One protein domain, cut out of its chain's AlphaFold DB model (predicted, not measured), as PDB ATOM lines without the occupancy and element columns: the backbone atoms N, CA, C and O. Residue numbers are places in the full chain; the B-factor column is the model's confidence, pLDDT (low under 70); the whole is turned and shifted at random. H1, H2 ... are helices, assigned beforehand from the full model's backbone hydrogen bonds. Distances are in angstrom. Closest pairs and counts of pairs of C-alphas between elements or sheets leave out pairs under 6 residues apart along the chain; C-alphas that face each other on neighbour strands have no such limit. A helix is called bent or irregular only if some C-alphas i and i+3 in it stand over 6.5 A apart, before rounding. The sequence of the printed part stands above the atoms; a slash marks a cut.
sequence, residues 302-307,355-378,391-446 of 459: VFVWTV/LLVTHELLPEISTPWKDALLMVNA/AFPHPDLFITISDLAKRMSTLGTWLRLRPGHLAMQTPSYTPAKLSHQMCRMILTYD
ATOM      1  N   VAL A 302     122.563 123.942 117.744       44.91
ATOM      2  CA  VAL A 302     123.191 125.268 117.758       44.91
ATOM      3  C   VAL A 302     123.079 125.982 119.109       44.91
ATOM      4  O   VAL A 302     123.820 126.932 119.347       44.91
ATOM      5  N   PHE A 303     122.208 125.499 120.003       44.59
ATOM      6  CA  PHE A 303     122.019 125.993 121.368       44.59
ATOM      7  C   PHE A 303     122.707 125.134 122.446       44.59
ATOM      8  O   PHE A 303     122.810 125.570 123.592       44.59
ATOM      9  N   VAL A 304     123.249 123.952 122.121       47.06
ATOM     10  CA  VAL A 304     124.098 123.198 123.075       47.06
ATOM     11  C   VAL A 304     125.411 123.945 123.331       47.06
ATOM     12  O   VAL A 304     125.974 123.867 124.411       47.06
ATOM     13  N   TRP A 305     125.858 124.768 122.380       42.84
ATOM     14  CA  TRP A 305     127.118 125.515 122.479       42.84
ATOM     15  C   TRP A 305     127.029 126.787 123.331       42.84
ATOM     16  O   TRP A 305     128.045 127.442 123.566       42.84
ATOM     17  N   THR A 306     125.818 127.175 123.740       39.34
ATOM     18  CA  THR A 306     125.576 128.292 124.665       39.34
ATOM     19  C   THR A 306     125.645 127.874 126.127       39.34
ATOM     20  O   THR A 306     125.822 128.735 126.986       39.34
ATOM     21  N   VAL A 307     125.566 126.576 126.421       33.38
ATOM     22  CA  VAL A 307     125.955 126.070 127.735       33.38
ATOM     23  C   VAL A 307     127.471 125.966 127.695       33.38
ATOM     24  O   VAL A 307     128.020 125.369 126.773       33.38
ATOM     25  N   LEU A 355     118.826 146.273 129.292       64.56
ATOM     26  CA  LEU A 355     117.664 146.838 128.612       64.56
ATOM     27  C   LEU A 355     116.772 145.692 128.144       64.56
ATOM     28  O   LEU A 355     117.131 144.953 127.229       64.56
ATOM     29  N   LEU A 356     115.603 145.557 128.769       67.56
ATOM     30  CA  LEU A 356     114.579 144.638 128.294       67.56
ATOM     31  C   LEU A 356     113.966 145.204 127.011       67.56
ATOM     32  O   LEU A 356     113.272 146.221 127.045       67.56
ATOM     33  N   VAL A 357     114.224 144.550 125.881       68.75
ATOM     34  CA  VAL A 357     113.595 144.918 124.612       68.75
ATOM     35  C   VAL A 357     112.251 144.208 124.513       68.75
ATOM     36  O   VAL A 357     112.197 142.985 124.426       68.75
ATOM     37  N   THR A 358     111.163 144.976 124.524       73.44
ATOM     38  CA  THR A 358     109.800 144.478 124.302       73.44
ATOM     39  C   THR A 358     109.348 144.838 122.890       73.44
ATOM     40  O   THR A 358     109.437 146.001 122.493       73.44
ATOM     41  N   HIS A 359     108.868 143.858 122.124       80.81
ATOM     42  CA  HIS A 359     108.330 144.061 120.777       80.81
ATOM     43  C   HIS A 359     107.277 142.990 120.482       80.81
ATOM     44  O   HIS A 359     107.456 141.851 120.891       80.81
ATOM     45  N   GLU A 360     106.249 143.307 119.694       82.38
ATOM     46  CA  GLU A 360     105.167 142.377 119.295       82.38
ATOM     47  C   GLU A 360     105.649 141.131 118.525       82.38
ATOM     48  O   GLU A 360     104.922 140.159 118.372       82.38
ATOM     49  N   LEU A 361     106.888 141.162 118.026       78.06
ATOM     50  CA  LEU A 361     107.521 140.060 117.286       78.06
ATOM     51  C   LEU A 361     108.403 139.189 118.188       78.06
ATOM     52  O   LEU A 361     108.984 138.213 117.718       78.06
ATOM     53  N   LEU A 362     108.560 139.573 119.456       79.19
ATOM     54  CA  LEU A 362     109.243 138.773 120.455       79.19
ATOM     55  C   LEU A 362     108.210 138.063 121.330       79.19
ATOM     56  O   LEU A 362     107.170 138.647 121.634       79.19
ATOM     57  N   PRO A 363     108.501 136.832 121.774       79.88
ATOM     58  CA  PRO A 363     107.690 136.196 122.797       79.88
ATOM     59  C   PRO A 363     107.713 137.035 124.079       79.88
ATOM     60  O   PRO A 363     108.728 137.650 124.422       79.88
ATOM     61  N   GLU A 364     106.593 137.042 124.798       81.31
ATOM     62  CA  GLU A 364     106.518 137.700 126.095       81.31
ATOM     63  C   GLU A 364     107.461 136.999 127.083       81.31
ATOM     64  O   GLU A 364     107.420 135.780 127.264       81.31
ATOM     65  N   ILE A 365     108.356 137.770 127.700       78.44
ATOM     66  CA  ILE A 365     109.252 137.258 128.734       78.44
ATOM     67  C   ILE A 365     108.434 137.038 130.007       78.44
ATOM     68  O   ILE A 365     107.725 137.941 130.456       78.44
ATOM     69  N   SER A 366     108.553 135.859 130.619       86.25
ATOM     70  CA  SER A 366     107.867 135.612 131.884       86.25
ATOM     71  C   SER A 366     108.455 136.475 133.005       86.25
ATOM     72  O   SER A 366     109.656 136.765 133.040       86.25
ATOM     73  N   THR A 367     107.599 136.882 133.942       85.25
ATOM     74  CA  THR A 367     107.949 137.792 135.042       85.25
ATOM     75  C   THR A 367     109.194 137.359 135.828       85.25
ATOM     76  O   THR A 367     110.075 138.198 136.010       85.25
ATOM     77  N   PRO A 368     109.380 136.071 136.196       87.50
ATOM     78  CA  PRO A 368     110.584 135.650 136.916       87.50
ATOM     79  C   PRO A 368     111.888 135.901 136.141       87.50
ATOM     80  O   PRO A 368     112.883 136.324 136.725       87.50
ATOM     81  N   TRP A 369     111.888 135.693 134.817       79.12
ATOM     82  CA  TRP A 369     113.057 135.960 133.971       79.12
ATOM     83  C   TRP A 369     113.311 137.454 133.795       79.12
ATOM     84  O   TRP A 369     114.464 137.885 133.774       79.12
ATOM     85  N   LYS A 370     112.240 138.245 133.698       80.12
ATOM     86  CA  LYS A 370     112.317 139.707 133.654       80.12
ATOM     87  C   LYS A 370     112.996 140.259 134.903       80.12
ATOM     88  O   LYS A 370     113.933 141.047 134.790       80.12
ATOM     89  N   ASP A 371     112.535 139.821 136.068       81.75
ATOM     90  CA  ASP A 371     113.037 140.288 137.356       81.75
ATOM     91  C   ASP A 371     114.489 139.850 137.551       81.75
ATOM     92  O   ASP A 371     115.341 140.675 137.881       81.75
ATOM     93  N   ALA A 372     114.806 138.591 137.229       80.94
ATOM     94  CA  ALA A 372     116.173 138.085 137.266       80.94
ATOM     95  C   ALA A 372     117.123 138.913 136.384       80.94
ATOM     96  O   ALA A 372     118.162 139.355 136.873       80.94
ATOM     97  N   LEU A 373     116.756 139.190 135.122       76.88
ATOM     98  CA  LEU A 373     117.557 139.999 134.187       76.88
ATOM     99  C   LEU A 373     117.822 141.416 134.706       76.88
ATOM    100  O   LEU A 373     118.927 141.936 134.548       76.88
ATOM    101  N   LEU A 374     116.825 142.040 135.336       77.50
ATOM    102  CA  LEU A 374     116.953 143.384 135.905       77.50
ATOM    103  C   LEU A 374     117.856 143.424 137.146       77.50
ATOM    104  O   LEU A 374     118.396 144.489 137.457       77.50
ATOM    105  N   MET A 375     118.034 142.291 137.833       79.50
ATOM    106  CA  MET A 375     118.942 142.155 138.974       79.50
ATOM    107  C   MET A 375     120.371 141.745 138.587       79.50
ATOM    108  O   MET A 375     121.259 141.796 139.442       79.50
ATOM    109  N   VAL A 376     120.626 141.342 137.334       75.12
ATOM    110  CA  VAL A 376     121.980 140.959 136.902       75.12
ATOM    111  C   VAL A 376     122.910 142.168 136.980       75.12
ATOM    112  O   VAL A 376     122.657 143.222 136.393       75.12
ATOM    113  N   ASN A 377     124.033 141.996 137.676       73.25
ATOM    114  CA  ASN A 377     125.082 143.000 137.735       73.25
ATOM    115  C   ASN A 377     125.820 143.069 136.385       73.25
ATOM    116  O   ASN A 377     126.562 142.155 136.036       73.25
ATOM    117  N   ALA A 378     125.628 144.160 135.641       67.19
ATOM    118  CA  ALA A 378     126.260 144.382 134.338       67.19
ATOM    119  C   ALA A 378     127.713 144.906 134.420       67.19
ATOM    120  O   ALA A 378     128.259 145.372 133.416       67.19
ATOM    121  N   ALA A 391     125.325 132.125 116.840       65.62
ATOM    122  CA  ALA A 391     124.954 131.182 115.793       65.62
ATOM    123  C   ALA A 391     123.884 131.750 114.849       65.62
ATOM    124  O   ALA A 391     123.738 131.227 113.759       65.62
ATOM    125  N   PHE A 392     123.151 132.798 115.224       76.88
ATOM    126  CA  PHE A 392     122.170 133.482 114.374       76.88
ATOM    127  C   PHE A 392     122.204 134.988 114.648       76.88
ATOM    128  O   PHE A 392     122.672 135.395 115.713       76.88
ATOM    129  N   PRO A 393     121.698 135.836 113.737       81.50
ATOM    130  CA  PRO A 393     121.522 137.249 114.037       81.50
ATOM    131  C   PRO A 393     120.647 137.429 115.279       81.50
ATOM    132  O   PRO A 393     119.610 136.779 115.421       81.50
ATOM    133  N   HIS A 394     121.069 138.309 116.182       80.75
ATOM    134  CA  HIS A 394     120.321 138.573 117.403       80.75
ATOM    135  C   HIS A 394     118.989 139.284 117.065       80.75
ATOM    136  O   HIS A 394     118.965 140.119 116.156       80.75
ATOM    137  N   PRO A 395     117.871 138.979 117.758       82.56
ATOM    138  CA  PRO A 395     116.557 139.533 117.418       82.56
ATOM    139  C   PRO A 395     116.483 141.067 117.438       82.56
ATOM    140  O   PRO A 395     115.711 141.663 116.685       82.56
ATOM    141  N   ASP A 396     117.315 141.707 118.269       81.06
ATOM    142  CA  ASP A 396     117.454 143.168 118.345       81.06
ATOM    143  C   ASP A 396     117.753 143.810 116.978       81.06
ATOM    144  O   ASP A 396     117.255 144.901 116.698       81.06
ATOM    145  N   LEU A 397     118.484 143.116 116.099       85.06
ATOM    146  CA  LEU A 397     118.833 143.585 114.757       85.06
ATOM    147  C   LEU A 397     117.606 143.821 113.871       85.06
ATOM    148  O   LEU A 397     117.688 144.610 112.934       85.06
ATOM    149  N   PHE A 398     116.477 143.181 114.174       87.06
ATOM    150  CA  PHE A 398     115.233 143.331 113.420       87.06
ATOM    151  C   PHE A 398     114.269 144.293 114.121       87.06
ATOM    152  O   PHE A 398     113.737 145.217 113.507       87.06
ATOM    153  N   ILE A 399     114.061 144.110 115.425       85.50
ATOM    154  CA  ILE A 399     113.030 144.835 116.187       85.50
ATOM    155  C   ILE A 399     113.420 146.276 116.539       85.50
ATOM    156  O   ILE A 399     112.540 147.109 116.738       85.50
ATOM    157  N   THR A 400     114.717 146.600 116.594       83.38
ATOM    158  CA  THR A 400     115.168 147.982 116.856       83.38
ATOM    159  C   THR A 400     115.033 148.891 115.633       83.38
ATOM    160  O   THR A 400     115.146 150.112 115.753       83.38
ATOM    161  N   ILE A 401     114.756 148.324 114.453       85.06
ATOM    162  CA  ILE A 401     114.497 149.087 113.233       85.06
ATOM    163  C   ILE A 401     113.087 149.672 113.325       85.06
ATOM    164  O   ILE A 401     112.102 148.944 113.213       85.06
ATOM    165  N   SER A 402     112.989 150.986 113.533       85.88
ATOM    166  CA  SER A 402     111.703 151.695 113.628       85.88
ATOM    167  C   SER A 402     110.966 151.791 112.290       85.88
ATOM    168  O   SER A 402     109.743 151.824 112.273       85.88
ATOM    169  N   ASP A 403     111.702 151.833 111.177       89.50
ATOM    170  CA  ASP A 403     111.126 151.905 109.833       89.50
ATOM    171  C   ASP A 403     110.653 150.523 109.352       89.50
ATOM    172  O   ASP A 403     111.443 149.577 109.267       89.50
ATOM    173  N   LEU A 404     109.362 150.406 109.026       85.81
ATOM    174  CA  LEU A 404     108.748 149.130 108.653       85.81
ATOM    175  C   LEU A 404     109.335 148.570 107.350       85.81
ATOM    176  O   LEU A 404     109.632 147.377 107.284       85.81
ATOM    177  N   ALA A 405     109.554 149.411 106.337       82.81
ATOM    178  CA  ALA A 405     110.085 148.973 105.046       82.81
ATOM    179  C   ALA A 405     111.506 148.407 105.188       82.81
ATOM    180  O   ALA A 405     111.804 147.302 104.725       82.81
ATOM    181  N   LYS A 406     112.373 149.112 105.921       83.50
ATOM    182  CA  LYS A 406     113.732 148.666 106.233       83.50
ATOM    183  C   LYS A 406     113.737 147.404 107.088       83.50
ATOM    184  O   LYS A 406     114.559 146.519 106.844       83.50
ATOM    185  N   ARG A 407     112.819 147.281 108.053       86.94
ATOM    186  CA  ARG A 407     112.665 146.064 108.863       86.94
ATOM    187  C   ARG A 407     112.311 144.865 107.986       86.94
ATOM    188  O   ARG A 407     112.970 143.834 108.093       86.94
ATOM    189  N   MET A 408     111.326 145.013 107.099       82.75
ATOM    190  CA  MET A 408     110.912 143.947 106.184       82.75
ATOM    191  C   MET A 408     112.021 143.568 105.200       82.75
ATOM    192  O   MET A 408     112.253 142.383 104.983       82.75
ATOM    193  N   SER A 409     112.767 144.544 104.673       80.19
ATOM    194  CA  SER A 409     113.935 144.289 103.817       80.19
ATOM    195  C   SER A 409     115.049 143.527 104.554       80.19
ATOM    196  O   SER A 409     115.575 142.530 104.055       80.19
ATOM    197  N   THR A 410     115.348 143.925 105.795       82.88
ATOM    198  CA  THR A 410     116.340 143.260 106.663       82.88
ATOM    199  C   THR A 410     115.913 141.822 106.988       82.88
ATOM    200  O   THR A 410     116.720 140.893 106.926       82.88
ATOM    201  N   LEU A 411     114.629 141.612 107.295       84.38
ATOM    202  CA  LEU A 411     114.062 140.286 107.547       84.38
ATOM    203  C   LEU A 411     114.099 139.413 106.284       84.38
ATOM    204  O   LEU A 411     114.503 138.255 106.348       84.38
ATOM    205  N   GLY A 412     113.738 139.976 105.130       77.88
ATOM    206  CA  GLY A 412     113.817 139.304 103.834       77.88
ATOM    207  C   GLY A 412     115.247 138.887 103.486       77.88
ATOM    208  O   GLY A 412     115.473 137.753 103.067       77.88
ATOM    209  N   THR A 413     116.223 139.758 103.747       77.62
ATOM    210  CA  THR A 413     117.655 139.456 103.611       77.62
ATOM    211  C   THR A 413     118.061 138.283 104.500       77.62
ATOM    212  O   THR A 413     118.673 137.329 104.020       77.62
ATOM    213  N   TRP A 414     117.671 138.293 105.779       82.69
ATOM    214  CA  TRP A 414     117.947 137.171 106.678       82.69
ATOM    215  C   TRP A 414     117.335 135.864 106.174       82.69
ATOM    216  O   TRP A 414     118.018 134.844 106.134       82.69
ATOM    217  N   LEU A 415     116.070 135.886 105.752       78.44
ATOM    218  CA  LEU A 415     115.384 134.697 105.250       78.44
ATOM    219  C   LEU A 415     116.050 134.118 103.995       78.44
ATOM    220  O   LEU A 415     116.038 132.902 103.830       78.44
ATOM    221  N   ARG A 416     116.681 134.950 103.157       69.50
ATOM    222  CA  ARG A 416     117.475 134.496 102.000       69.50
ATOM    223  C   ARG A 416     118.815 133.879 102.401       69.50
ATOM    224  O   ARG A 416     119.225 132.885 101.814       69.50
ATOM    225  N   LEU A 417     119.483 134.437 103.410       70.62
ATOM    226  CA  LEU A 417     120.772 133.934 103.906       70.62
ATOM    227  C   LEU A 417     120.624 132.692 104.795       70.62
ATOM    228  O   LEU A 417     121.531 131.860 104.872       70.62
ATOM    229  N   ARG A 418     119.476 132.553 105.466       76.50
ATOM    230  CA  ARG A 418     119.204 131.513 106.460       76.50
ATOM    231  C   ARG A 418     119.417 130.091 105.925       76.50
ATOM    232  O   ARG A 418     120.067 129.337 106.641       76.50
ATOM    233  N   PRO A 419     118.939 129.687 104.730       65.50
ATOM    234  CA  PRO A 419     119.188 128.345 104.206       65.50
ATOM    235  C   PRO A 419     120.679 128.019 104.081       65.50
ATOM    236  O   PRO A 419     121.114 126.984 104.574       65.50
ATOM    237  N   GLY A 420     121.474 128.929 103.505       64.25
ATOM    238  CA  GLY A 420     122.922 128.751 103.379       64.25
ATOM    239  C   GLY A 420     123.624 128.711 104.735       64.25
ATOM    240  O   GLY A 420     124.499 127.882 104.968       64.25
ATOM    241  N   HIS A 421     123.186 129.554 105.669       70.81
ATOM    242  CA  HIS A 421     123.694 129.565 107.038       70.81
ATOM    243  C   HIS A 421     123.377 128.273 107.803       70.81
ATOM    244  O   HIS A 421     124.255 127.709 108.450       70.81
ATOM    245  N   LEU A 422     122.150 127.763 107.684       69.31
ATOM    246  CA  LEU A 422     121.738 126.483 108.267       69.31
ATOM    247  C   LEU A 422     122.487 125.308 107.633       69.31
ATOM    248  O   LEU A 422     122.908 124.404 108.342       69.31
ATOM    249  N   ALA A 423     122.713 125.336 106.320       63.50
ATOM    250  CA  ALA A 423     123.481 124.305 105.628       63.50
ATOM    251  C   ALA A 423     124.951 124.254 106.067       63.50
ATOM    252  O   ALA A 423     125.590 123.203 106.016       63.50
ATOM    253  N   MET A 424     125.486 125.384 106.531       62.28
ATOM    254  CA  MET A 424     126.797 125.450 107.166       62.28
ATOM    255  C   MET A 424     126.784 124.974 108.624       62.28
ATOM    256  O   MET A 424     127.839 124.694 109.174       62.28
ATOM    257  N   GLN A 425     125.636 124.845 109.280       64.50
ATOM    258  CA  GLN A 425     125.560 124.342 110.649       64.50
ATOM    259  C   GLN A 425     125.399 122.821 110.610       64.50
ATOM    260  O   GLN A 425     124.289 122.301 110.613       64.50
ATOM    261  N   THR A 426     126.517 122.091 110.571       58.25
ATOM    262  CA  THR A 426     126.537 120.618 110.696       58.25
ATOM    263  C   THR A 426     127.441 120.205 111.862       58.25
ATOM    264  O   THR A 426     128.353 120.960 112.196       58.25
ATOM    265  N   PRO A 427     127.252 119.033 112.502       53.72
ATOM    266  CA  PRO A 427     128.012 118.664 113.707       53.72
ATOM    267  C   PRO A 427     129.532 118.628 113.506       53.72
ATOM    268  O   PRO A 427     130.289 118.752 114.463       53.72
ATOM    269  N   SER A 428     129.971 118.473 112.257       51.03
ATOM    270  CA  SER A 428     131.372 118.318 111.874       51.03
ATOM    271  C   SER A 428     131.952 119.542 111.151       51.03
ATOM    272  O   SER A 428     133.117 119.516 110.776       51.03
ATOM    273  N   TYR A 429     131.163 120.593 110.900       52.34
ATOM    274  CA  TYR A 429     131.660 121.859 110.351       52.34
ATOM    275  C   TYR A 429     131.149 123.004 111.206       52.34
ATOM    276  O   TYR A 429     129.950 123.235 111.331       52.34
ATOM    277  N   THR A 430     132.103 123.699 111.815       53.09
ATOM    278  CA  THR A 430     131.847 124.870 112.639       53.09
ATOM    279  C   THR A 430     132.031 126.094 111.752       53.09
ATOM    280  O   THR A 430     133.182 126.462 111.506       53.09
ATOM    281  N   PRO A 431     130.959 126.722 111.233       56.69
ATOM    282  CA  PRO A 431     131.135 127.945 110.471       56.69
ATOM    283  C   PRO A 431     131.786 129.000 111.359       56.69
ATOM    284  O   PRO A 431     131.581 129.018 112.579       56.69
ATOM    285  N   ALA A 432     132.565 129.891 110.744       59.38
ATOM    286  CA  ALA A 432     133.107 131.045 111.441       59.38
ATOM    287  C   ALA A 432     131.949 131.795 112.113       59.38
ATOM    288  O   ALA A 432     131.004 132.240 111.460       59.38
ATOM    289  N   LYS A 433     131.990 131.868 113.443       65.31
ATOM    290  CA  LYS A 433     130.931 132.510 114.214       65.31
ATOM    291  C   LYS A 433     130.938 134.007 113.892       65.31
ATOM    292  O   LYS A 433     131.989 134.648 113.923       65.31
ATOM    293  N   LEU A 434     129.771 134.565 113.588       66.69
ATOM    294  CA  LEU A 434     129.651 135.963 113.190       66.69
ATOM    295  C   LEU A 434     129.506 136.850 114.431       66.69
ATOM    296  O   LEU A 434     128.735 136.558 115.348       66.69
ATOM    297  N   SER A 435     130.251 137.955 114.464       74.50
ATOM    298  CA  SER A 435     130.036 138.988 115.475       74.50
ATOM    299  C   SER A 435     128.699 139.691 115.232       74.50
ATOM    300  O   SER A 435     128.204 139.740 114.106       74.50
ATOM    301  N   HIS A 436     128.120 140.293 116.275       73.19
ATOM    302  CA  HIS A 436     126.877 141.069 116.146       73.19
ATOM    303  C   HIS A 436     126.993 142.176 115.087       73.19
ATOM    304  O   HIS A 436     126.100 142.342 114.260       73.19
ATOM    305  N   GLN A 437     128.142 142.857 115.038       73.44
ATOM    306  CA  GLN A 437     128.422 143.882 114.035       73.44
ATOM    307  C   GLN A 437     128.534 143.299 112.623       73.44
ATOM    308  O   GLN A 437     128.049 143.916 111.678       73.44
ATOM    309  N   MET A 438     129.128 142.112 112.469       73.06
ATOM    310  CA  MET A 438     129.181 141.425 111.179       73.06
ATOM    311  C   MET A 438     127.778 141.023 110.718       73.06
ATOM    312  O   MET A 438     127.408 141.327 109.589       73.06
ATOM    313  N   CYS A 439     126.957 140.449 111.604       79.19
ATOM    314  CA  CYS A 439     125.548 140.172 111.319       79.19
ATOM    315  C   CYS A 439     124.799 141.444 110.907       79.19
ATOM    316  O   CYS A 439     124.067 141.426 109.924       79.19
ATOM    317  N   ARG A 440     125.007 142.563 111.610       80.31
ATOM    318  CA  ARG A 440     124.389 143.845 111.262       80.31
ATOM    319  C   ARG A 440     124.826 144.328 109.882       80.31
ATOM    320  O   ARG A 440     123.968 144.661 109.077       80.31
ATOM    321  N   MET A 441     126.132 144.352 109.612       78.56
ATOM    322  CA  MET A 441     126.667 144.758 108.309       78.56
ATOM    323  C   MET A 441     126.075 143.902 107.202       78.56
ATOM    324  O   MET A 441     125.553 144.461 106.244       78.56
ATOM    325  N   ILE A 442     126.067 142.580 107.393       74.94
ATOM    326  CA  ILE A 442     125.484 141.646 106.440       74.94
ATOM    327  C   ILE A 442     124.001 141.977 106.234       74.94
ATOM    328  O   ILE A 442     123.570 142.208 105.120       74.94
ATOM    329  N   LEU A 443     123.196 142.085 107.284       79.81
ATOM    330  CA  LEU A 443     121.755 142.302 107.131       79.81
ATOM    331  C   LEU A 443     121.367 143.680 106.570       79.81
ATOM    332  O   LEU A 443     120.278 143.820 106.022       79.81
ATOM    333  N   THR A 444     122.225 144.693 106.723       74.06
ATOM    334  CA  THR A 444     121.967 146.063 106.237       74.06
ATOM    335  C   THR A 444     122.584 146.376 104.881       74.06
ATOM    336  O   THR A 444     122.334 147.459 104.352       74.06
ATOM    337  N   TYR A 445     123.410 145.478 104.347       68.94
ATOM    338  CA  TYR A 445     123.996 145.663 103.032       68.94
ATOM    339  C   TYR A 445     122.894 145.604 101.972       68.94
ATOM    340  O   TYR A 445     121.977 144.788 102.061       68.94
ATOM    341  N   ASP A 446     122.974 146.479 100.973       59.59
ATOM    342  CA  ASP A 446     122.011 146.502  99.876       59.59
ATOM    343  C   ASP A 446     122.371 145.397  98.871       59.59
ATOM    344  O   ASP A 446     123.033 145.624  97.860       59.59
TER     345      ASP A 446
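This is residues 302 to 307, 355 to 378 and 391 to 446 of the 459 residues of an uncharacterized protein of Armillaria solidipes (UniProt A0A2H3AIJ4). One long helix, H3, kinked toward its end, has the short helix H2 and the helix H4 packed on residues 407 to 414, H4 crossing it steeply. A separate piece, residues 355 to 378, holds H1, which touches no other helix. The 86 printed residues have four named helices, in the order H1, H2, H3, H4, and no named strand; the class is all helix. The whole is loose, with a radius of gyration of the C-alphas of 15.2 A and spans of 37 by 36 by 21 A.

The printed part begins at C-alpha 302, (123.191, 125.268, 117.758). Residues 355 to 366 hold no named element. H1, residues 367 to 375, is 12.5 A long and begins at (107.949, 137.792, 135.042). H2 is residues 396 to 399. H3, residues 404 to 424, is 29.8 A long, with a kink of 37 degrees near residue 418; it is only just irregular, C-alphas 416 and 419 being 6.8 A apart. H4, residues 436 to 444, is 12.1 A long and ends at (121.967, 146.063, 106.237).

H3 touches H2 with residues 407 to 411 alone; the closest C-alphas, of Phe 398 and Arg 407, are 5.9 A apart. H3 touches H4 with residues 410 to 414 alone, closest at the C-alphas of Thr 410 and Leu 443, 5.5 A. H3 and H4 run opposite ways at a steep tilt of 64 degrees. H2 and H4 are close but not clearly touching, the C-alphas of Leu 397 and Arg 440 being closest at 6.6 A. H1 is apart from H2, H3 and H4. In H1 and H4 every O i to N i+4 pair is within hydrogen-bond range, in H3 15 of 17; H2 is too short for such a pair.

The farthest C-alphas, of Pro 368 and Asp 446, are 40.3 A apart. Residues 308 to 354 and 379 to 390 are not printed, leaving gaps of 22.4 A and 22.8 A between C-alphas. The link H2 to H3 is tight and H3 to H4 is long. Mean pLDDT of the printed part is 72.7; 29 residues are under 70, among them 302 to 307 and 422 to 434.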